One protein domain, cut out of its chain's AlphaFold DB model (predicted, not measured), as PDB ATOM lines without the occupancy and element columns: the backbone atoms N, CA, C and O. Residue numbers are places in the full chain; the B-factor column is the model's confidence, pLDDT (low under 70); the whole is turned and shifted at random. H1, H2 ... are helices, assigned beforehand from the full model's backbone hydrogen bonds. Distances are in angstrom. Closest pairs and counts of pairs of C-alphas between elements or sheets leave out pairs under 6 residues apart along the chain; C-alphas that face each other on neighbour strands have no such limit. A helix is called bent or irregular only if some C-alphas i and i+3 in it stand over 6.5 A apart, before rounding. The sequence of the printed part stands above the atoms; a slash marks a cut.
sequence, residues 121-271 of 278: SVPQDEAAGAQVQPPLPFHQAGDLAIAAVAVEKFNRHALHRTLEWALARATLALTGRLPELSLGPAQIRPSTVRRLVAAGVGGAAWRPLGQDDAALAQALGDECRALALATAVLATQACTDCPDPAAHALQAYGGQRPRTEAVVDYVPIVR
ATOM      1  N   SER A 121     167.668 199.642 143.699       93.31
ATOM      2  CA  SER A 121     167.295 198.764 144.808       93.31
ATOM      3  C   SER A 121     167.886 199.260 146.131       93.31
ATOM      4  O   SER A 121     168.995 199.787 146.182       93.31
ATOM      5  N   VAL A 122     167.131 199.121 147.223       91.81
ATOM      6  CA  VAL A 122     167.580 199.510 148.569       91.81
ATOM      7  C   VAL A 122     168.128 198.268 149.274       91.81
ATOM      8  O   VAL A 122     167.398 197.281 149.357       91.81
ATOM      9  N   PRO A 123     169.365 198.287 149.806       88.69
ATOM     10  CA  PRO A 123     169.889 197.176 150.593       88.69
ATOM     11  C   PRO A 123     169.007 196.904 151.815       88.69
ATOM     12  O   PRO A 123     168.622 197.835 152.526       88.69
ATOM     13  N   GLN A 124     168.699 195.635 152.070       79.50
ATOM     14  CA  GLN A 124     167.916 195.208 153.229       79.50
ATOM     15  C   GLN A 124     168.719 194.195 154.044       79.50
ATOM     16  O   GLN A 124     169.242 193.231 153.492       79.50
ATOM     17  N   ASP A 125     168.806 194.408 155.357       73.00
ATOM     18  CA  ASP A 125     169.370 193.413 156.267       73.00
ATOM     19  C   ASP A 125     168.275 192.391 156.607       73.00
ATOM     20  O   ASP A 125     167.341 192.701 157.345       73.00
ATOM     21  N   GLU A 126     168.382 191.164 156.097       59.28
ATOM     22  CA  GLU A 126     167.434 190.076 156.410       59.28
ATOM     23  C   GLU A 126     167.455 189.673 157.899       59.28
ATOM     24  O   GLU A 126     166.485 189.123 158.414       59.28
ATOM     25  N   ALA A 127     168.548 189.968 158.611       54.44
ATOM     26  CA  ALA A 127     168.789 189.506 159.978       54.44
ATOM     27  C   ALA A 127     168.212 190.412 161.088       54.44
ATOM     28  O   ALA A 127     168.190 190.010 162.251       54.44
ATOM     29  N   ALA A 128     167.752 191.629 160.773       51.84
ATOM     30  CA  ALA A 128     167.162 192.535 161.759       51.84
ATOM     31  C   ALA A 128     165.632 192.439 161.684       51.84
ATOM     32  O   ALA A 128     165.024 192.930 160.738       51.84
ATOM     33  N   GLY A 129     165.011 191.801 162.681       44.03
ATOM     34  CA  GLY A 129     163.591 191.407 162.735       44.03
ATOM     35  C   GLY A 129     162.518 192.509 162.673       44.03
ATOM     36  O   GLY A 129     161.390 192.270 163.089       44.03
ATOM     37  N   ALA A 130     162.828 193.693 162.151       54.00
ATOM     38  CA  ALA A 130     161.858 194.695 161.733       54.00
ATOM     39  C   ALA A 130     162.362 195.348 160.438       54.00
ATOM     40  O   ALA A 130     163.073 196.354 160.465       54.00
ATOM     41  N   GLN A 131     162.024 194.759 159.289       63.19
ATOM     42  CA  GLN A 131     162.220 195.434 158.009       63.19
ATOM     43  C   GLN A 131     161.314 196.668 157.976       63.19
ATOM     44  O   GLN A 131     160.117 196.572 158.244       63.19
ATOM     45  N   VAL A 132     161.881 197.836 157.660       71.38
ATOM     46  CA  VAL A 132     161.085 199.041 157.407       71.38
ATOM     47  C   VAL A 132     160.163 198.727 156.235       71.38
ATOM     48  O   VAL A 132     160.645 198.506 155.125       71.38
ATOM     49  N   GLN A 133     158.855 198.685 156.484       80.06
ATOM     50  CA  GLN A 133     157.852 198.517 155.441       80.06
ATOM     51  C   GLN A 133     157.443 199.913 154.953       80.06
ATOM     52  O   GLN A 133     156.706 200.610 155.654       80.06
ATOM     53  N   PRO A 134     157.974 200.382 153.810       85.81
ATOM     54  CA  PRO A 134     157.667 201.717 153.323       85.81
ATOM     55  C   PRO A 134     156.209 201.805 152.840       85.81
ATOM     56  O   PRO A 134     155.676 200.809 152.342       85.81
ATOM     57  N   PRO A 135     155.583 202.995 152.901       89.56
ATOM     58  CA  PRO A 135     154.246 203.211 152.344       89.56
ATOM     59  C   PRO A 135     154.151 202.929 150.836       89.56
ATOM     60  O   PRO A 135     153.109 202.496 150.351       89.56
ATOM     61  N   LEU A 136     155.245 203.129 150.090       92.12
ATOM     62  CA  LEU A 136     155.359 202.739 148.684       92.12
ATOM     63  C   LEU A 136     156.386 201.599 148.536       92.12
ATOM     64  O   LEU A 136     157.542 201.783 148.930       92.12
ATOM     65  N   PRO A 137     156.019 200.440 147.951       92.62
ATOM     66  CA  PRO A 137     156.929 199.308 147.789       92.62
ATOM     67  C   PRO A 137     158.221 199.677 147.047       92.62
ATOM     68  O   PRO A 137     158.181 200.370 146.031       92.62
ATOM     69  N   PHE A 138     159.367 199.152 147.497       92.12
ATOM     70  CA  PHE A 138     160.676 199.515 146.932       92.12
ATOM     71  C   PHE A 138     160.819 199.230 145.430       92.12
ATOM     72  O   PHE A 138     161.479 200.003 144.748       92.12
ATOM     73  N   HIS A 139     160.193 198.174 144.897       91.50
ATOM     74  CA  HIS A 139     160.234 197.896 143.454       91.50
ATOM     75  C   HIS A 139     159.544 199.011 142.652       91.50
ATOM     76  O   HIS A 139     160.119 199.550 141.711       91.50
ATOM     77  N   GLN A 140     158.350 199.425 143.090       93.69
ATOM     78  CA  GLN A 140     157.588 200.499 142.465       93.69
ATOM     79  C   GLN A 140     158.297 201.847 142.641       93.69
ATOM     80  O   GLN A 140     158.393 202.630 141.699       93.69
ATOM     81  N   ALA A 141     158.843 202.108 143.832       95.94
ATOM     82  CA  ALA A 141     159.667 203.285 144.087       95.94
ATOM     83  C   ALA A 141     160.940 203.304 143.224       95.94
ATOM     84  O   ALA A 141     161.391 204.383 142.854       95.94
ATOM     85  N   GLY A 142     161.494 202.137 142.881       96.06
ATOM     86  CA  GLY A 142     162.680 201.995 142.039       96.06
ATOM     87  C   GLY A 142     162.437 202.438 140.601       96.06
ATOM     88  O   GLY A 142     163.199 203.249 140.078       96.06
ATOM     89  N   ASP A 143     161.336 202.003 139.985       95.44
ATOM     90  CA  ASP A 143     160.957 202.484 138.649       95.44
ATOM     91  C   ASP A 143     160.716 204.005 138.655       95.44
ATOM     92  O   ASP A 143     161.202 204.734 137.786       95.44
ATOM     93  N   LEU A 144     160.040 204.525 139.685       96.62
ATOM     94  CA  LEU A 144     159.852 205.971 139.839       96.62
ATOM     95  C   LEU A 144     161.176 206.713 140.063       96.62
ATOM     96  O   LEU A 144     161.333 207.819 139.549       96.62
ATOM     97  N   ALA A 145     162.127 206.126 140.790       97.50
ATOM     98  CA  ALA A 145     163.440 206.712 141.039       97.50
ATOM     99  C   ALA A 145     164.243 206.846 139.745       97.50
ATOM    100  O   ALA A 145     164.778 207.917 139.478       97.50
ATOM    101  N   ILE A 146     164.273 205.809 138.903       97.19
ATOM    102  CA  ILE A 146     164.947 205.859 137.595       97.19
ATOM    103  C   ILE A 146     164.382 207.008 136.754       97.19
ATOM    104  O   ILE A 146     165.139 207.815 136.206       97.19
ATOM    105  N   ALA A 147     163.053 207.118 136.688       96.56
ATOM    106  CA  ALA A 147     162.386 208.180 135.948       96.56
ATOM    107  C   ALA A 147     162.660 209.574 136.546       96.56
ATOM    108  O   ALA A 147     163.026 210.496 135.818       96.56
ATOM    109  N   ALA A 148     162.543 209.729 137.866       96.12
ATOM    110  CA  ALA A 148     162.795 210.981 138.576       96.12
ATOM    111  C   ALA A 148     164.237 211.470 138.381       96.12
ATOM    112  O   ALA A 148     164.463 212.615 137.994       96.12
ATOM    113  N   VAL A 149     165.220 210.586 138.567       95.69
ATOM    114  CA  VAL A 149     166.638 210.914 138.378       95.69
ATOM    115  C   VAL A 149     166.930 211.258 136.917       95.69
ATOM    116  O   VAL A 149     167.670 212.202 136.649       95.69
ATOM    117  N   ALA A 150     166.308 210.574 135.950       94.25
ATOM    118  CA  ALA A 150     166.422 210.951 134.542       94.25
ATOM    119  C   ALA A 150     165.898 212.377 134.274       94.25
ATOM    120  O   ALA A 150     166.547 213.134 133.548       94.25
ATOM    121  N   VAL A 151     164.787 212.780 134.905       93.19
ATOM    122  CA  VAL A 151     164.278 214.162 134.837       93.19
ATOM    123  C   VAL A 151     165.255 215.155 135.476       93.19
ATOM    124  O   VAL A 151     165.506 216.213 134.900       93.19
ATOM    125  N   GLU A 152     165.857 214.832 136.621       91.50
ATOM    126  CA  GLU A 152     166.867 215.695 137.252       91.50
ATOM    127  C   GLU A 152     168.120 215.859 136.377       91.50
ATOM    128  O   GLU A 152     168.618 216.976 136.204       91.50
ATOM    129  N   LYS A 153     168.591 214.775 135.747       89.19
ATOM    130  CA  LYS A 153     169.712 214.805 134.791       89.19
ATOM    131  C   LYS A 153     169.398 215.646 133.554       89.19
ATOM    132  O   LYS A 153     170.304 216.300 133.040       89.19
ATOM    133  N   PHE A 154     168.150 215.624 133.089       86.94
ATOM    134  CA  PHE A 154     167.696 216.423 131.952       86.94
ATOM    135  C   PHE A 154     167.576 217.911 132.304       86.94
ATOM    136  O   PHE A 154     168.060 218.759 131.561       86.94
ATOM    137  N   ASN A 155     166.996 218.234 133.463       84.19
ATOM    138  CA  ASN A 155     166.800 219.619 133.895       84.19
ATOM    139  C   ASN A 155     168.108 220.309 134.301       84.19
ATOM    140  O   ASN A 155     168.242 221.525 134.144       84.19
ATOM    141  N   ARG A 156     169.081 219.565 134.845       79.38
ATOM    142  CA  ARG A 156     170.372 220.126 135.263       79.38
ATOM    143  C   ARG A 156     171.468 219.825 134.258       79.38
ATOM    144  O   ARG A 156     172.019 218.720 134.198       79.38
ATOM    145  N   HIS A 157     171.854 220.872 133.536       79.19
ATOM    146  CA  HIS A 157     173.004 220.849 132.643       79.19
ATOM    147  C   HIS A 157     174.253 220.290 133.349       79.19
ATOM    148  O   HIS A 157     174.472 220.549 134.536       79.19
ATOM    149  N   ALA A 158     175.085 219.536 132.623       77.94
ATOM    150  CA  ALA A 158     176.274 218.880 133.175       77.94
ATOM    151  C   ALA A 158     177.200 219.868 133.909       77.94
ATOM    152  O   ALA A 158     177.656 219.586 135.011       77.94
ATOM    153  N   LEU A 159     177.374 221.072 133.351       79.19
ATOM    154  CA  LEU A 159     178.151 222.154 133.967       79.19
ATOM    155  C   LEU A 159     177.657 222.542 135.368       79.19
ATOM    156  O   LEU A 159     178.468 222.675 136.279       79.19
ATOM    157  N   HIS A 160     176.343 222.691 135.565       83.12
ATOM    158  CA  HIS A 160     175.794 223.027 136.882       83.12
ATOM    159  C   HIS A 160     176.077 221.914 137.891       83.12
ATOM    160  O   HIS A 160     176.546 222.193 138.989       83.12
ATOM    161  N   ARG A 161     175.904 220.651 137.486       81.31
ATOM    162  CA  ARG A 161     176.216 219.491 138.335       81.31
ATOM    163  C   ARG A 161     177.699 219.426 138.706       81.31
ATOM    164  O   ARG A 161     178.028 219.138 139.854       81.31
ATOM    165  N   THR A 162     178.597 219.730 137.771       84.38
ATOM    166  CA  THR A 162     180.042 219.788 138.043       84.38
ATOM    167  C   THR A 162     180.380 220.889 139.043       84.38
ATOM    168  O   THR A 162     181.146 220.646 139.977       84.38
ATOM    169  N   LEU A 163     179.787 222.077 138.895       87.19
ATOM    170  CA  LEU A 163     179.996 223.197 139.816       87.19
ATOM    171  C   LEU A 163     179.428 222.913 141.212       87.19
ATOM    172  O   LEU A 163     180.114 223.158 142.203       87.19
ATOM    173  N   GLU A 164     178.226 222.337 141.302       87.94
ATOM    174  CA  GLU A 164     177.631 221.865 142.561       87.94
ATOM    175  C   GLU A 164     178.571 220.885 143.275       87.94
ATOM    176  O   GLU A 164     178.837 221.023 144.472       87.94
ATOM    177  N   TRP A 165     179.149 219.940 142.529       88.56
ATOM    178  CA  TRP A 165     180.100 218.978 143.078       88.56
ATOM    179  C   TRP A 165     181.441 219.580 143.479       88.56
ATOM    180  O   TRP A 165     182.027 219.157 144.479       88.56
ATOM    181  N   ALA A 166     181.956 220.537 142.711       88.75
ATOM    182  CA  ALA A 166     183.180 221.249 143.056       88.75
ATOM    183  C   ALA A 166     182.988 222.045 144.355       88.75
ATOM    184  O   ALA A 166     183.811 221.945 145.267       88.75
ATOM    185  N   LEU A 167     181.856 222.744 144.485       90.62
ATOM    186  CA  LEU A 167     181.487 223.477 145.692       90.62
ATOM    187  C   LEU A 167     181.337 222.545 146.901       90.62
ATOM    188  O   LEU A 167     181.855 222.846 147.979       90.62
ATOM    189  N   ALA A 168     180.665 221.402 146.736       90.81
ATOM    190  CA  ALA A 168     180.496 220.424 147.806       90.81
ATOM    191  C   ALA A 168     181.837 219.862 148.294       90.81
ATOM    192  O   ALA A 168     182.081 219.830 149.499       90.81
ATOM    193  N   ARG A 169     182.737 219.491 147.372       90.50
ATOM    194  CA  ARG A 169     184.085 219.002 147.706       90.50
ATOM    195  C   ARG A 169     184.937 220.065 148.391       90.50
ATOM    196  O   ARG A 169     185.589 219.759 149.385       90.50
ATOM    197  N   ALA A 170     184.900 221.304 147.906       90.31
ATOM    198  CA  ALA A 170     185.610 222.413 148.537       90.31
ATOM    199  C   ALA A 170     185.101 222.658 149.965       90.31
ATOM    200  O   ALA A 170     185.889 222.759 150.901       90.31
ATOM    201  N   THR A 171     183.779 222.684 150.148       91.88
ATOM    202  CA  THR A 171     183.157 222.874 151.467       91.88
ATOM    203  C   THR A 171     183.526 221.742 152.422       91.88
ATOM    204  O   THR A 171     183.910 222.013 153.561       91.88
ATOM    205  N   LEU A 172     183.483 220.493 151.949       91.81
ATOM    206  CA  LEU A 172     183.882 219.320 152.722       91.81
ATOM    207  C   LEU A 172     185.352 219.390 153.147       91.81
ATOM    208  O   LEU A 172     185.651 219.195 154.320       91.81
ATOM    209  N   ALA A 173     186.259 219.727 152.228       91.94
ATOM    210  CA  ALA A 173     187.687 219.841 152.526       91.94
ATOM    211  C   ALA A 173     187.996 220.925 153.574       91.94
ATOM    212  O   ALA A 173     188.940 220.788 154.347       91.94
ATOM    213  N   LEU A 174     187.203 221.999 153.612       93.38
ATOM    214  CA  LEU A 174     187.439 223.142 154.496       93.38
ATOM    215  C   LEU A 174     186.748 223.034 155.849       93.38
ATOM    216  O   LEU A 174     187.278 223.505 156.851       93.38
ATOM    217  N   THR A 175     185.538 222.479 155.873       94.06
ATOM    218  CA  THR A 175     184.690 222.455 157.072       94.06
ATOM    219  C   THR A 175     184.580 221.064 157.687       94.06
ATOM    220  O   THR A 175     184.055 220.925 158.790       94.06
ATOM    221  N   GLY A 176     185.034 220.026 156.978       91.44
ATOM    222  CA  GLY A 176     184.777 218.633 157.336       91.44
ATOM    223  C   GLY A 176     183.301 218.244 157.215       91.44
ATOM    224  O   GLY A 176     182.923 217.184 157.708       91.44
ATOM    225  N   ARG A 177     182.460 219.096 156.613       94.06
ATOM    226  CA  ARG A 177     181.014 218.896 156.487       94.06
ATOM    227  C   ARG A 177     180.540 219.091 155.054       94.06
ATOM    228  O   ARG A 177     181.013 219.984 154.351       94.06
ATOM    229  N   LEU A 178     179.567 218.288 154.631       95.06
ATOM    230  CA  LEU A 178     178.866 218.544 153.373       95.06
ATOM    231  C   LEU A 178     177.899 219.729 153.516       95.06
ATOM    232  O   LEU A 178     177.248 219.868 154.555       95.06
ATOM    233  N   PRO A 179     177.763 220.580 152.482       94.00
ATOM    234  CA  PRO A 179     176.752 221.626 152.488       94.00
ATOM    235  C   PRO A 179     175.348 221.022 152.345       94.00
ATOM    236  O   PRO A 179     175.159 220.038 151.632       94.00
ATOM    237  N   GLU A 180     174.339 221.653 152.953       93.31
ATOM    238  CA  GLU A 180     172.922 221.257 152.836       93.31
ATOM    239  C   GLU A 180     172.300 221.685 151.490       93.31
ATOM    240  O   GLU A 180     171.285 222.384 151.421       93.31
ATOM    241  N   LEU A 181     172.937 221.256 150.401       91.19
ATOM    242  CA  LEU A 181     172.500 221.421 149.020       91.19
ATOM    243  C   LEU A 181     172.038 220.075 148.453       91.19
ATOM    244  O   LEU A 181     172.411 219.015 148.948       91.19
ATOM    245  N   SER A 182     171.210 220.120 147.412       91.69
ATOM    246  CA  SER A 182     170.887 218.938 146.609       91.69
ATOM    247  C   SER A 182     172.097 218.572 145.754       91.69
ATOM    248  O   SER A 182     172.584 219.423 145.013       91.69
ATOM    249  N   LEU A 183     172.596 217.342 145.889       91.94
ATOM    250  CA  LEU A 183     173.827 216.886 145.241       91.94
ATOM    251  C   LEU A 183     173.589 215.625 144.406       91.94
ATOM    252  O   LEU A 183     172.645 214.868 144.641       91.94
ATOM    253  N   GLY A 184     174.496 215.379 143.459       91.06
ATOM    254  CA  GLY A 184     174.501 214.147 142.677       91.06
ATOM    255  C   GLY A 184     173.498 214.113 141.525       91.06
ATOM    256  O   GLY A 184     172.776 215.085 141.282       91.06
ATOM    257  N   PRO A 185     173.433 212.985 140.797       91.50
ATOM    258  CA  PRO A 185     172.451 212.807 139.731       91.50
ATOM    259  C   PRO A 185     171.020 212.828 140.281       91.50
ATOM    260  O   PRO A 185     170.133 213.368 139.631       91.50
ATOM    261  N   ALA A 186     170.818 212.320 141.501       94.25
ATOM    262  CA  ALA A 186     169.518 212.278 142.159       94.25
ATOM    263  C   ALA A 186     169.144 213.561 142.920       94.25
ATOM    264  O   ALA A 186     168.054 213.633 143.478       94.25
ATOM    265  N   GLN A 187     170.029 214.562 142.990       93.81
ATOM    266  CA  GLN A 187     169.727 215.861 143.607       93.81
ATOM    267  C   GLN A 187     169.177 215.758 145.048       93.81
ATOM    268  O   GLN A 187     168.289 216.507 145.467       93.81
ATOM    269  N   ILE A 188     169.748 214.849 145.843       94.19
ATOM    270  CA  ILE A 188     169.325 214.572 147.223       94.19
ATOM    271  C   ILE A 188     170.176 215.390 148.198       94.19
ATOM    272  O   ILE A 188     171.383 215.546 148.016       94.19
ATOM    273  N   ARG A 189     169.544 215.916 149.253       94.94
ATOM    274  CA  ARG A 189     170.235 216.639 150.331       94.94
ATOM    275  C   ARG A 189     170.864 215.681 151.353       94.94
ATOM    276  O   ARG A 189     170.205 214.698 151.713       94.94
ATOM    277  N   PRO A 190     172.048 215.993 151.916       96.44
ATOM    278  CA  PRO A 190     172.670 215.196 152.975       96.44
ATOM    279  C   PRO A 190     171.745 214.909 154.165       96.44
ATOM    280  O   PRO A 190     171.622 213.756 154.584       96.44
ATOM    281  N   SER A 191     171.014 215.910 154.668       95.81
ATOM    282  CA  SER A 191     170.046 215.714 155.757       95.81
ATOM    283  C   SER A 191     168.946 214.698 155.438       95.81
ATOM    284  O   SER A 191     168.506 213.979 156.336       95.81
ATOM    285  N   THR A 192     168.508 214.591 154.180       96.31
ATOM    286  CA  THR A 192     167.520 213.585 153.765       96.31
ATOM    287  C   THR A 192     168.086 212.175 153.899       96.31
ATOM    288  O   THR A 192     167.430 211.323 154.491       96.31
ATOM    289  N   VAL A 193     169.319 211.941 153.438       96.69
ATOM    290  CA  VAL A 193     169.985 210.635 153.587       96.69
ATOM    291  C   VAL A 193     170.191 210.294 155.061       96.69
ATOM    292  O   VAL A 193     169.891 209.185 155.490       96.69
ATOM    293  N   ARG A 194     170.620 211.264 155.874       96.56
ATOM    294  CA  ARG A 194     170.801 211.063 157.319       96.56
ATOM    295  C   ARG A 194     169.495 210.679 158.019       96.56
ATOM    296  O   ARG A 194     169.522 209.810 158.884       96.56
ATOM    297  N   ARG A 195     168.355 211.269 157.629       95.06
ATOM    298  CA  ARG A 195     167.030 210.868 158.140       95.06
ATOM    299  C   ARG A 195     166.669 209.436 157.748       95.06
ATOM    300  O   ARG A 195     166.174 208.706 158.599       95.06
ATOM    301  N   LEU A 196     166.948 209.025 156.507       93.81
ATOM    302  CA  LEU A 196     166.732 207.643 156.062       93.81
ATOM    303  C   LEU A 196     167.543 206.651 156.903       93.81
ATOM    304  O   LEU A 196     166.989 205.695 157.437       93.81
ATOM    305  N   VAL A 197     168.840 206.918 157.076       94.25
ATOM    306  CA  VAL A 197     169.736 206.063 157.867       94.25
ATOM    307  C   VAL A 197     169.312 206.020 159.336       94.25
ATOM    308  O   VAL A 197     169.293 204.949 159.937       94.25
ATOM    309  N   ALA A 198     168.922 207.159 159.918       92.69
ATOM    310  CA  ALA A 198     168.413 207.222 161.289       92.69
ATOM    311  C   ALA A 198     167.099 206.440 161.469       92.69
ATOM    312  O   ALA A 198     166.869 205.880 162.537       92.69
ATOM    313  N   ALA A 199     166.272 206.360 160.424       90.44
ATOM    314  CA  ALA A 199     165.071 205.527 160.383       90.44
ATOM    315  C   ALA A 199     165.368 204.034 160.115       90.44
ATOM    316  O   ALA A 199     164.438 203.243 159.987       90.44
ATOM    317  N   GLY A 200     166.642 203.637 160.017       89.75
ATOM    318  CA  GLY A 200     167.059 202.250 159.790       89.75
ATOM    319  C   GLY A 200     167.025 201.798 158.326       89.75
ATOM    320  O   GLY A 200     167.253 200.622 158.044       89.75
ATOM    321  N   VAL A 201     166.768 202.703 157.377       91.25
ATOM    322  CA  VAL A 201     166.729 202.371 155.946       91.25
ATOM    323  C   VAL A 201     168.143 202.094 155.426       91.25
ATOM    324  O   VAL A 201     169.072 202.853 155.704       91.25
ATOM    325  N   GLY A 202     168.305 201.017 154.652       89.38
ATOM    326  CA  GLY A 202     169.603 200.600 154.107       89.38
ATOM    327  C   GLY A 202     170.483 199.798 155.073       89.38
ATOM    328  O   GLY A 202     171.616 199.461 154.725       89.38
ATOM    329  N   GLY A 203     169.987 199.509 156.283       88.75
ATOM    330  CA  GLY A 203     170.631 198.613 157.242       88.75
ATOM    331  C   GLY A 203     172.071 198.992 157.606       88.75
ATOM    332  O   GLY A 203     172.455 200.166 157.668       88.75
ATOM    333  N   ALA A 204     172.895 197.981 157.865       89.81
ATOM    334  CA  ALA A 204     174.310 198.129 158.176       89.81
ATOM    335  C   ALA A 204     175.099 198.744 157.011       89.81
ATOM    336  O   ALA A 204     176.019 199.528 157.254       89.81
ATOM    337  N   ALA A 205     174.709 198.449 155.767       91.38
ATOM    338  CA  ALA A 205     175.386 198.944 154.571       91.38
ATOM    339  C   ALA A 205     175.377 200.480 154.482       91.38
ATOM    340  O   ALA A 205     176.349 201.077 154.015       91.38
ATOM    341  N   TRP A 206     174.304 201.134 154.935       94.06
ATOM    342  CA  TRP A 206     174.159 202.593 154.855       94.06
ATOM    343  C   TRP A 206     174.456 203.332 156.157       94.06
ATOM    344  O   TRP A 206     174.530 204.560 156.159       94.06
ATOM    345  N   ARG A 207     174.708 202.614 157.255       92.88
ATOM    346  CA  ARG A 207     175.069 203.212 158.549       92.88
ATOM    347  C   ARG A 207     176.221 204.237 158.454       92.88
ATOM    348  O   ARG A 207     176.077 205.305 159.056       92.88
ATOM    349  N   PRO A 208     177.297 204.012 157.666       95.88
ATOM    350  CA  PRO A 208     178.361 205.004 157.489       95.88
ATOM    351  C   PRO A 208     177.881 206.323 156.872       95.88
ATOM    352  O   PRO A 208     178.374 207.381 157.248       95.88
ATOM    353  N   LEU A 209     176.872 206.295 155.992       96.00
ATOM    354  CA  LEU A 209     176.343 207.496 155.326       96.00
ATOM    355  C   LEU A 209     175.691 208.472 156.321       96.00
ATOM    356  O   LEU A 209     175.598 209.669 156.061       96.00
ATOM    357  N   GLY A 210     175.238 207.970 157.474       93.88
ATOM    358  CA  GLY A 210     174.695 208.787 158.558       93.88
ATOM    359  C   GLY A 210     175.759 209.462 159.429       93.88
ATOM    360  O   GLY A 210     175.421 210.368 160.191       93.88
ATOM    361  N   GLN A 211     177.024 209.043 159.335       92.88
ATOM    362  CA  GLN A 211     178.091 209.393 160.282       92.88
ATOM    363  C   GLN A 211     179.286 210.076 159.608       92.88
ATOM    364  O   GLN A 211     179.854 210.999 160.188       92.88
ATOM    365  N   ASP A 212     179.618 209.678 158.381       95.75
ATOM    366  CA  ASP A 212     180.776 210.144 157.627       95.75
ATOM    367  C   ASP A 212     180.350 210.914 156.367       95.75
ATOM    368  O   ASP A 212     179.722 210.369 155.456       95.75
ATOM    369  N   ASP A 213     180.711 212.199 156.314       95.94
ATOM    370  CA  ASP A 213     180.415 213.067 155.173       95.94
ATOM    371  C   ASP A 213     181.221 212.709 153.917       95.94
ATOM    372  O   ASP A 213     180.748 212.970 152.814       95.94
ATOM    373  N   ALA A 214     182.393 212.078 154.039       93.81
ATOM    374  CA  ALA A 214     183.144 211.611 152.875       93.81
ATOM    375  C   ALA A 214     182.455 210.403 152.223       93.81
ATOM    376  O   ALA A 214     182.219 210.406 151.011       93.81
ATOM    377  N   ALA A 215     182.050 209.413 153.027       95.44
ATOM    378  CA  ALA A 215     181.244 208.287 152.557       95.44
ATOM    379  C   ALA A 215     179.903 208.747 151.958       95.44
ATOM    380  O   ALA A 215     179.491 208.250 150.907       95.44
ATOM    381  N   LEU A 216     179.243 209.726 152.589       97.19
ATOM    382  CA  LEU A 216     178.010 210.320 152.074       97.19
ATOM    383  C   LEU A 216     178.234 211.055 150.744       97.19
ATOM    384  O   LEU A 216     177.446 210.878 149.817       97.19
ATOM    385  N   ALA A 217     179.317 211.826 150.616       95.25
ATOM    386  CA  ALA A 217     179.670 212.517 149.376       95.25
ATOM    387  C   ALA A 217     179.886 211.522 148.233       95.25
ATOM    388  O   ALA A 217     179.352 211.707 147.142       95.25
ATOM    389  N   GLN A 218     180.624 210.441 148.501       93.50
ATOM    390  CA  GLN A 218     180.858 209.382 147.525       93.50
ATOM    391  C   GLN A 218     179.550 208.695 147.117       93.50
ATOM    392  O   GLN A 218     179.328 208.474 145.931       93.50
ATOM    393  N   ALA A 219     178.665 208.390 148.070       95.19
ATOM    394  CA  ALA A 219     177.382 207.751 147.777       95.19
ATOM    395  C   ALA A 219     176.417 208.651 146.992       95.19
ATOM    396  O   ALA A 219     175.695 208.158 146.135       95.19
ATOM    397  N   LEU A 220     176.410 209.958 147.260       95.44
ATOM    398  CA  LEU A 220     175.622 210.924 146.494       95.44
ATOM    399  C   LEU A 220     176.201 211.152 145.088       95.44
ATOM    400  O   LEU A 220     175.451 211.476 144.171       95.44
ATOM    401  N   GLY A 221     177.521 211.027 144.914       91.69
ATOM    402  CA  GLY A 221     178.206 211.206 143.628       91.69
ATOM    403  C   GLY A 221     178.157 209.985 142.714       91.69
ATOM    404  O   GLY A 221     178.147 210.145 141.495       91.69
ATOM    405  N   ASP A 222     178.109 208.788 143.293       93.00
ATOM    406  CA  ASP A 222     177.974 207.529 142.569       93.00
ATOM    407  C   ASP A 222     176.541 207.342 142.057       93.00
ATOM    408  O   ASP A 222     175.578 207.402 142.819       93.00
ATOM    409  N   GLU A 223     176.387 207.106 140.755       92.06
ATOM    410  CA  GLU A 223     175.072 207.032 140.117       92.06
ATOM    411  C   GLU A 223     174.228 205.859 140.624       92.06
ATOM    412  O   GLU A 223     173.029 206.017 140.863       92.06
ATOM    413  N   CYS A 224     174.859 204.710 140.857       94.88
ATOM    414  CA  CYS A 224     174.170 203.518 141.329       94.88
ATOM    415  C   CYS A 224     173.632 203.717 142.752       94.88
ATOM    416  O   CYS A 224     172.455 203.488 143.030       94.88
ATOM    417  N   ARG A 225     174.477 204.227 143.655       95.62
ATOM    418  CA  ARG A 225     174.088 204.548 145.034       95.62
ATOM    419  C   ARG A 225     173.081 205.690 145.095       95.62
ATOM    420  O   ARG A 225     172.168 205.636 145.914       95.62
ATOM    421  N   ALA A 226     173.200 206.696 144.232       95.31
ATOM    422  CA  ALA A 226     172.239 207.787 144.156       95.31
ATOM    423  C   ALA A 226     170.847 207.303 143.716       95.31
ATOM    424  O   ALA A 226     169.852 207.777 144.267       95.31
ATOM    425  N   LEU A 227     170.764 206.342 142.786       97.31
ATOM    426  CA  LEU A 227     169.502 205.688 142.418       97.31
ATOM    427  C   LEU A 227     168.904 204.922 143.599       97.31
ATOM    428  O   LEU A 227     167.740 205.136 143.925       97.31
ATOM    429  N   ALA A 228     169.703 204.115 144.298       97.25
ATOM    430  CA  ALA A 228     169.254 203.407 145.494       97.25
ATOM    431  C   ALA A 228     168.727 204.372 146.575       97.25
ATOM    432  O   ALA A 228     167.663 204.156 147.163       97.25
ATOM    433  N   LEU A 229     169.434 205.484 146.810       97.69
ATOM    434  CA  LEU A 229     168.998 206.541 147.723       97.69
ATOM    435  C   LEU A 229     167.691 207.193 147.249       97.69
ATOM    436  O   LEU A 229     166.803 207.411 148.069       97.69
ATOM    437  N   ALA A 230     167.534 207.474 145.953       97.81
ATOM    438  CA  ALA A 230     166.295 208.023 145.400       97.81
ATOM    439  C   ALA A 230     165.110 207.063 145.589       97.81
ATOM    440  O   ALA A 230     164.041 207.503 146.018       97.81
ATOM    441  N   THR A 231     165.322 205.761 145.370       98.00
ATOM    442  CA  THR A 231     164.340 204.709 145.668       98.00
ATOM    443  C   THR A 231     163.911 204.765 147.132       98.00
ATOM    444  O   THR A 231     162.717 204.799 147.426       98.00
ATOM    445  N   ALA A 232     164.866 204.835 148.064       96.69
ATOM    446  CA  ALA A 232     164.576 204.937 149.493       96.69
ATOM    447  C   ALA A 232     163.809 206.219 149.858       96.69
ATOM    448  O   ALA A 232     162.874 206.170 150.661       96.69
ATOM    449  N   VAL A 233     164.173 207.362 149.268       96.38
ATOM    450  CA  VAL A 233     163.461 208.631 149.480       96.38
ATOM    451  C   VAL A 233     162.011 208.517 149.015       96.38
ATOM    452  O   VAL A 233     161.109 208.816 149.791       96.38
ATOM    453  N   LEU A 234     161.768 208.060 147.786       96.62
ATOM    454  CA  LEU A 234     160.412 207.931 147.246       96.62
ATOM    455  C   LEU A 234     159.574 206.921 148.035       96.62
ATOM    456  O   LEU A 234     158.422 207.204 148.357       96.62
ATOM    457  N   ALA A 235     160.165 205.782 148.401       95.38
ATOM    458  CA  ALA A 235     159.496 204.752 149.184       95.38
ATOM    459  C   ALA A 235     158.997 205.290 150.537       95.38
ATOM    460  O   ALA A 235     157.867 205.025 150.938       95.38
ATOM    461  N   THR A 236     159.828 206.079 151.227       93.25
ATOM    462  CA  THR A 236     159.557 206.574 152.589       93.25
ATOM    463  C   THR A 236     158.782 207.889 152.654       93.25
ATOM    464  O   THR A 236     158.151 208.159 153.671       93.25
ATOM    465  N   GLN A 237     158.822 208.720 151.608       91.56
ATOM    466  CA  GLN A 237     158.066 209.980 151.541       91.56
ATOM    467  C   GLN A 237     156.639 209.809 151.015       91.56
ATOM    468  O   GLN A 237     155.855 210.763 151.022       91.56
ATOM    469  N   ALA A 238     156.294 208.620 150.527       90.25
ATOM    470  CA  ALA A 238     154.927 208.287 150.180       90.25
ATOM    471  C   ALA A 238     153.996 208.449 151.394       90.25
ATOM    472  O   ALA A 238     154.375 208.205 152.539       90.25
ATOM    473  N   CYS A 239     152.770 208.892 151.133       89.88
ATOM    474  CA  CYS A 239     151.724 208.922 152.148       89.88
ATOM    475  C   CYS A 239     151.289 207.480 152.474       89.88
ATOM    476  O   CYS A 239     151.296 206.623 151.590       89.88
ATOM    477  N   THR A 240     150.852 207.218 153.704       87.75
ATOM    478  CA  THR A 240     150.246 205.918 154.052       87.75
ATOM    479  C   THR A 240     148.758 205.873 153.696       87.75
ATOM    480  O   THR A 240     148.290 204.880 153.154       87.75
ATOM    481  N   ASP A 241     148.033 206.977 153.913       87.31
ATOM    482  CA  ASP A 241     146.561 207.004 153.873       87.31
ATOM    483  C   ASP A 241     145.993 207.933 152.786       87.31
ATOM    484  O   ASP A 241     144.969 208.589 152.990       87.31
ATOM    485  N   CYS A 242     146.659 208.055 151.632       87.88
ATOM    486  CA  CYS A 242     146.159 208.893 150.537       87.88
ATOM    487  C   CYS A 242     145.865 208.104 149.253       87.88
ATOM    488  O   CYS A 242     146.404 207.014 149.062       87.88
ATOM    489  N   PRO A 243     145.017 208.646 148.353       89.81
ATOM    490  CA  PRO A 243     144.563 207.920 147.164       89.81
ATOM    491  C   PRO A 243     145.678 207.559 146.175       89.81
ATOM    492  O   PRO A 243     145.535 206.603 145.421       89.81
ATOM    493  N   ASP A 244     146.770 208.333 146.154       91.94
ATOM    494  CA  ASP A 244     147.898 208.115 145.244       91.94
ATOM    495  C   ASP A 244     149.246 208.348 145.961       91.94
ATOM    496  O   ASP A 244     149.816 209.448 145.900       91.94
ATOM    497  N   PRO A 245     149.775 207.317 146.655       92.38
ATOM    498  CA  PRO A 245     151.059 207.393 147.351       92.38
ATOM    499  C   PRO A 245     152.240 207.707 146.431       92.38
ATOM    500  O   PRO A 245     153.165 208.412 146.837       92.38
ATOM    501  N   ALA A 246     152.198 207.237 145.180       92.81
ATOM    502  CA  ALA A 246     153.243 207.475 144.190       92.81
ATOM    503  C   ALA A 246     153.283 208.946 143.754       92.81
ATOM    504  O   ALA A 246     154.350 209.560 143.742       92.81
ATOM    505  N   ALA A 247     152.128 209.542 143.440       91.69
ATOM    506  CA  ALA A 247     152.049 210.964 143.113       91.69
ATOM    507  C   ALA A 247     152.480 211.843 144.294       91.69
ATOM    508  O   ALA A 247     153.213 212.813 144.092       91.69
ATOM    509  N   HIS A 248     152.086 211.481 145.520       91.69
ATOM    510  CA  HIS A 248     152.535 212.171 146.729       91.69
ATOM    511  C   HIS A 248     154.060 212.109 146.888       91.69
ATOM    512  O   HIS A 248     154.697 213.149 147.057       91.69
ATOM    513  N   ALA A 249     154.653 210.915 146.787       93.25
ATOM    514  CA  ALA A 249     156.099 210.725 146.880       93.25
ATOM    515  C   ALA A 249     156.853 211.553 145.832       93.25
ATOM    516  O   ALA A 249     157.818 212.237 146.161       93.25
ATOM    517  N   LEU A 250     156.389 211.547 144.580       93.38
ATOM    518  CA  LEU A 250     156.987 212.336 143.505       93.38
ATOM    519  C   LEU A 250     156.870 213.839 143.745       93.38
ATOM    520  O   LEU A 250     157.819 214.575 143.476       93.38
ATOM    521  N   GLN A 251     155.730 214.302 144.258       90.19
ATOM    522  CA  GLN A 251     155.547 215.712 144.581       90.19
ATOM    523  C   GLN A 251     156.460 216.136 145.742       90.19
ATOM    524  O   GLN A 251     157.071 217.200 145.682       90.19
ATOM    525  N   ALA A 252     156.608 215.294 146.767       89.25
ATOM    526  CA  ALA A 252     157.535 215.534 147.870       89.25
ATOM    527  C   ALA A 252     159.000 215.548 147.396       89.25
ATOM    528  O   ALA A 252     159.758 216.448 147.761       89.25
ATOM    529  N   TYR A 253     159.370 214.609 146.522       91.88
ATOM    530  CA  TYR A 253     160.712 214.493 145.955       91.88
ATOM    531  C   TYR A 253     161.073 215.680 145.055       91.88
ATOM    532  O   TYR A 253     162.140 216.273 145.204       91.88
ATOM    533  N   GLY A 254     160.170 216.070 144.148       84.62
ATOM    534  CA  GLY A 254     160.359 217.216 143.255       84.62
ATOM    535  C   GLY A 254     160.381 218.568 143.984       84.62
ATOM    536  O   GLY A 254     160.841 219.560 143.409       84.62
ATOM    537  N   GLY A 255     159.925 218.599 145.244       79.56
ATOM    538  CA  GLY A 255     159.790 219.785 146.085       79.56
ATOM    539  C   GLY A 255     158.529 220.602 145.785       79.56
ATOM    540  O   GLY A 255     157.686 220.219 144.976       79.56
ATOM    541  N   GLN A 256     158.405 221.776 146.417       60.03
ATOM    542  CA  GLN A 256     157.337 222.746 146.123       60.03
ATOM    543  C   GLN A 256     157.586 223.459 144.783       60.03
ATOM    544  O   GLN A 256     157.751 224.677 144.729       60.03
ATOM    545  N   ARG A 257     157.650 222.704 143.683       62.62
ATOM    546  CA  ARG A 257     157.563 223.304 142.350       62.62
ATOM    547  C   ARG A 257     156.172 223.929 142.219       62.62
ATOM    548  O   ARG A 257     155.204 223.309 142.673       62.62
ATOM    549  N   PRO A 258     156.047 225.145 141.656       50.91
ATOM    550  CA  PRO A 258     154.738 225.714 141.380       50.91
ATOM    551  C   PRO A 258     153.962 224.704 140.541       50.91
ATOM    552  O   PRO A 258     154.465 224.269 139.506       50.91
ATOM    553  N   ARG A 259     152.763 224.314 140.986       54.41
ATOM    554  CA  ARG A 259     151.841 223.604 140.100       54.41
ATOM    555  C   ARG A 259     151.535 224.568 138.966       54.41
ATOM    556  O   ARG A 259     150.953 225.625 139.197       54.41
ATOM    557  N   THR A 260     152.017 224.240 137.779       53.50
ATOM    558  CA  THR A 260     151.725 225.020 136.580       53.50
ATOM    559  C   THR A 260     150.569 224.350 135.856       53.50
ATOM    560  O   THR A 260     150.402 223.137 135.940       53.50
ATOM    561  N   GLU A 261     149.786 225.114 135.103       54.69
ATOM    562  CA  GLU A 261     148.803 224.549 134.165       54.69
ATOM    563  C   GLU A 261     149.484 223.915 132.932       54.69
ATOM    564  O   GLU A 261     148.838 223.631 131.925       54.69
ATOM    565  N   ALA A 262     150.807 223.705 132.976       57.97
ATOM    566  CA  ALA A 262     151.548 223.124 131.878       57.97
ATOM    567  C   ALA A 262     151.135 221.665 131.666       57.97
ATOM    568  O   ALA A 262     151.088 220.846 132.582       57.97
ATOM    569  N   VAL A 263     150.923 221.327 130.396       57.91
ATOM    570  CA  VAL A 263     150.603 219.975 129.911       57.91
ATOM    571  C   VAL A 263     151.648 218.930 130.351       57.91
ATOM    572  O   VAL A 263     151.338 217.741 130.518       57.91
ATOM    573  N   VAL A 264     152.885 219.391 130.563       66.31
ATOM    574  CA  VAL A 264     154.033 218.625 131.045       66.31
ATOM    575  C   VAL A 264     154.474 219.202 132.389       66.31
ATOM    576  O   VAL A 264     155.139 220.233 132.444       66.31
ATOM    577  N   ASP A 265     154.109 218.506 133.463       82.06
ATOM    578  CA  ASP A 265     154.552 218.784 134.831       82.06
ATOM    579  C   ASP A 265     155.325 217.570 135.383       82.06
ATOM    580  O   ASP A 265     155.250 216.465 134.833       82.06
ATOM    581  N   TYR A 266     156.072 217.764 136.469       87.50
ATOM    582  CA  TYR A 266     157.007 216.797 137.042       87.50
ATOM    583  C   TYR A 266     156.351 215.448 137.375       87.50
ATOM    584  O   TYR A 266     156.837 214.398 136.962       87.50
ATOM    585  N   VAL A 267     155.226 215.451 138.094       89.94
ATOM    586  CA  VAL A 267     154.570 214.196 138.500       89.94
ATOM    587  C   VAL A 267     154.032 213.420 137.284       89.94
ATOM    588  O   VAL A 267     154.382 212.245 137.148       89.94
ATOM    589  N   PRO A 268     153.241 214.026 136.369       89.81
ATOM    590  CA  PRO A 268     152.792 213.341 135.161       89.81
ATOM    591  C   PRO A 268     153.934 212.801 134.298       89.81
ATOM    592  O   PRO A 268     153.838 211.667 133.838       89.81
ATOM    593  N   ILE A 269     155.012 213.570 134.081       91.81
ATOM    594  CA  ILE A 269     156.092 213.129 133.189       91.81
ATOM    595  C   ILE A 269     156.869 211.950 133.777       91.81
ATOM    596  O   ILE A 269     157.107 210.974 133.070       91.81
ATOM    597  N   VAL A 270     157.178 211.982 135.078       93.94
ATOM    598  CA  VAL A 270     157.888 210.888 135.753       93.94
ATOM    599  C   VAL A 270     157.051 209.607 135.748       93.94
ATOM    600  O   VAL A 270     157.581 208.532 135.474       93.94
ATOM    601  N   ARG A 271     155.735 209.705 135.978       93.12
ATOM    602  CA  ARG A 271     154.833 208.545 135.897       93.12
ATOM    603  C   ARG A 271     154.746 207.972 134.490       93.12
ATOM    604  O   ARG A 271     154.782 206.755 134.342       93.12
TER     605      ARG A 271
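AT A GLANCE: This is residues 121 to 271 of the 278 residues of an uncharacterized protein of Pseudorhodoferax sp. Leaf265 (UniProt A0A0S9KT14). A flat slab of mostly crossed helices has H6 in its middle, with H1, H7 and H8 packed together on one side of it and H3, H4 and H5 grouped on the other. H2 runs along the rim of that second group, beside H5. The printed part has 151 residues, with eight named helices, H1 to H8 in chain order, and no named strand. It is all helix and compact, with a radius of gyration of the C-alphas of 15.4 A and spans of 45 by 43 by 21 A.

HOW THE PARTS SIT: H1, residues 138 to 155, touches the hub H6, residues 223 to 237, at a steep tilt of 63 degrees; their closest C-alphas, Gly 142 and Thr 231, are 4.8 A apart. Residues 144 to 151 of H1 alone touch H8, residues 266 to 271, closest at the C-alphas of Ala 147 and Val 270, 5.3 A. H7, residues 245 to 254, touches H6, closest at the C-alphas of Gln 237 and Ala 249, 5.1 A. Residues 229 to 233 of H6 alone touch H3, residues 190 to 198, closest at the C-alphas of Val 193 and Leu 229, 7.2 A. H3 and H4, residues 203 to 210, form a helical hairpin; H4 is irregular, with C-alphas 205 and 208 7.4 A apart. H5, residues 213 to 221, touches H4 only at the corner. H2, residues 158 to 175, is close to H5 but not clearly touching; their closest C-alphas, Leu 172 and Asp 213, are 7.6 A apart. Every O i to N i+4 pair is within hydrogen-bond range in H1, H2, H3, H5, H6, H7 and H8; H4 has 1 of 4, and 4 of 5 O i to N i+3 pairs.

IN THESE COORDINATES: H1 spans 24.7 A from C-alpha 138 at (160.676, 199.515, 146.932), H2 25.6 A and H6 20.7 A. H8 ends at C-alpha 271, (154.833, 208.545, 135.897).

THE WHOLE: The two C-alphas farthest apart, Ala 127 and Glu 261, are 47.9 A apart. The printed part has no cut; the links H2 to H3 and H7 to H8 are long. Residues 126 to 131 and 256 to 264 have pLDDT under 70.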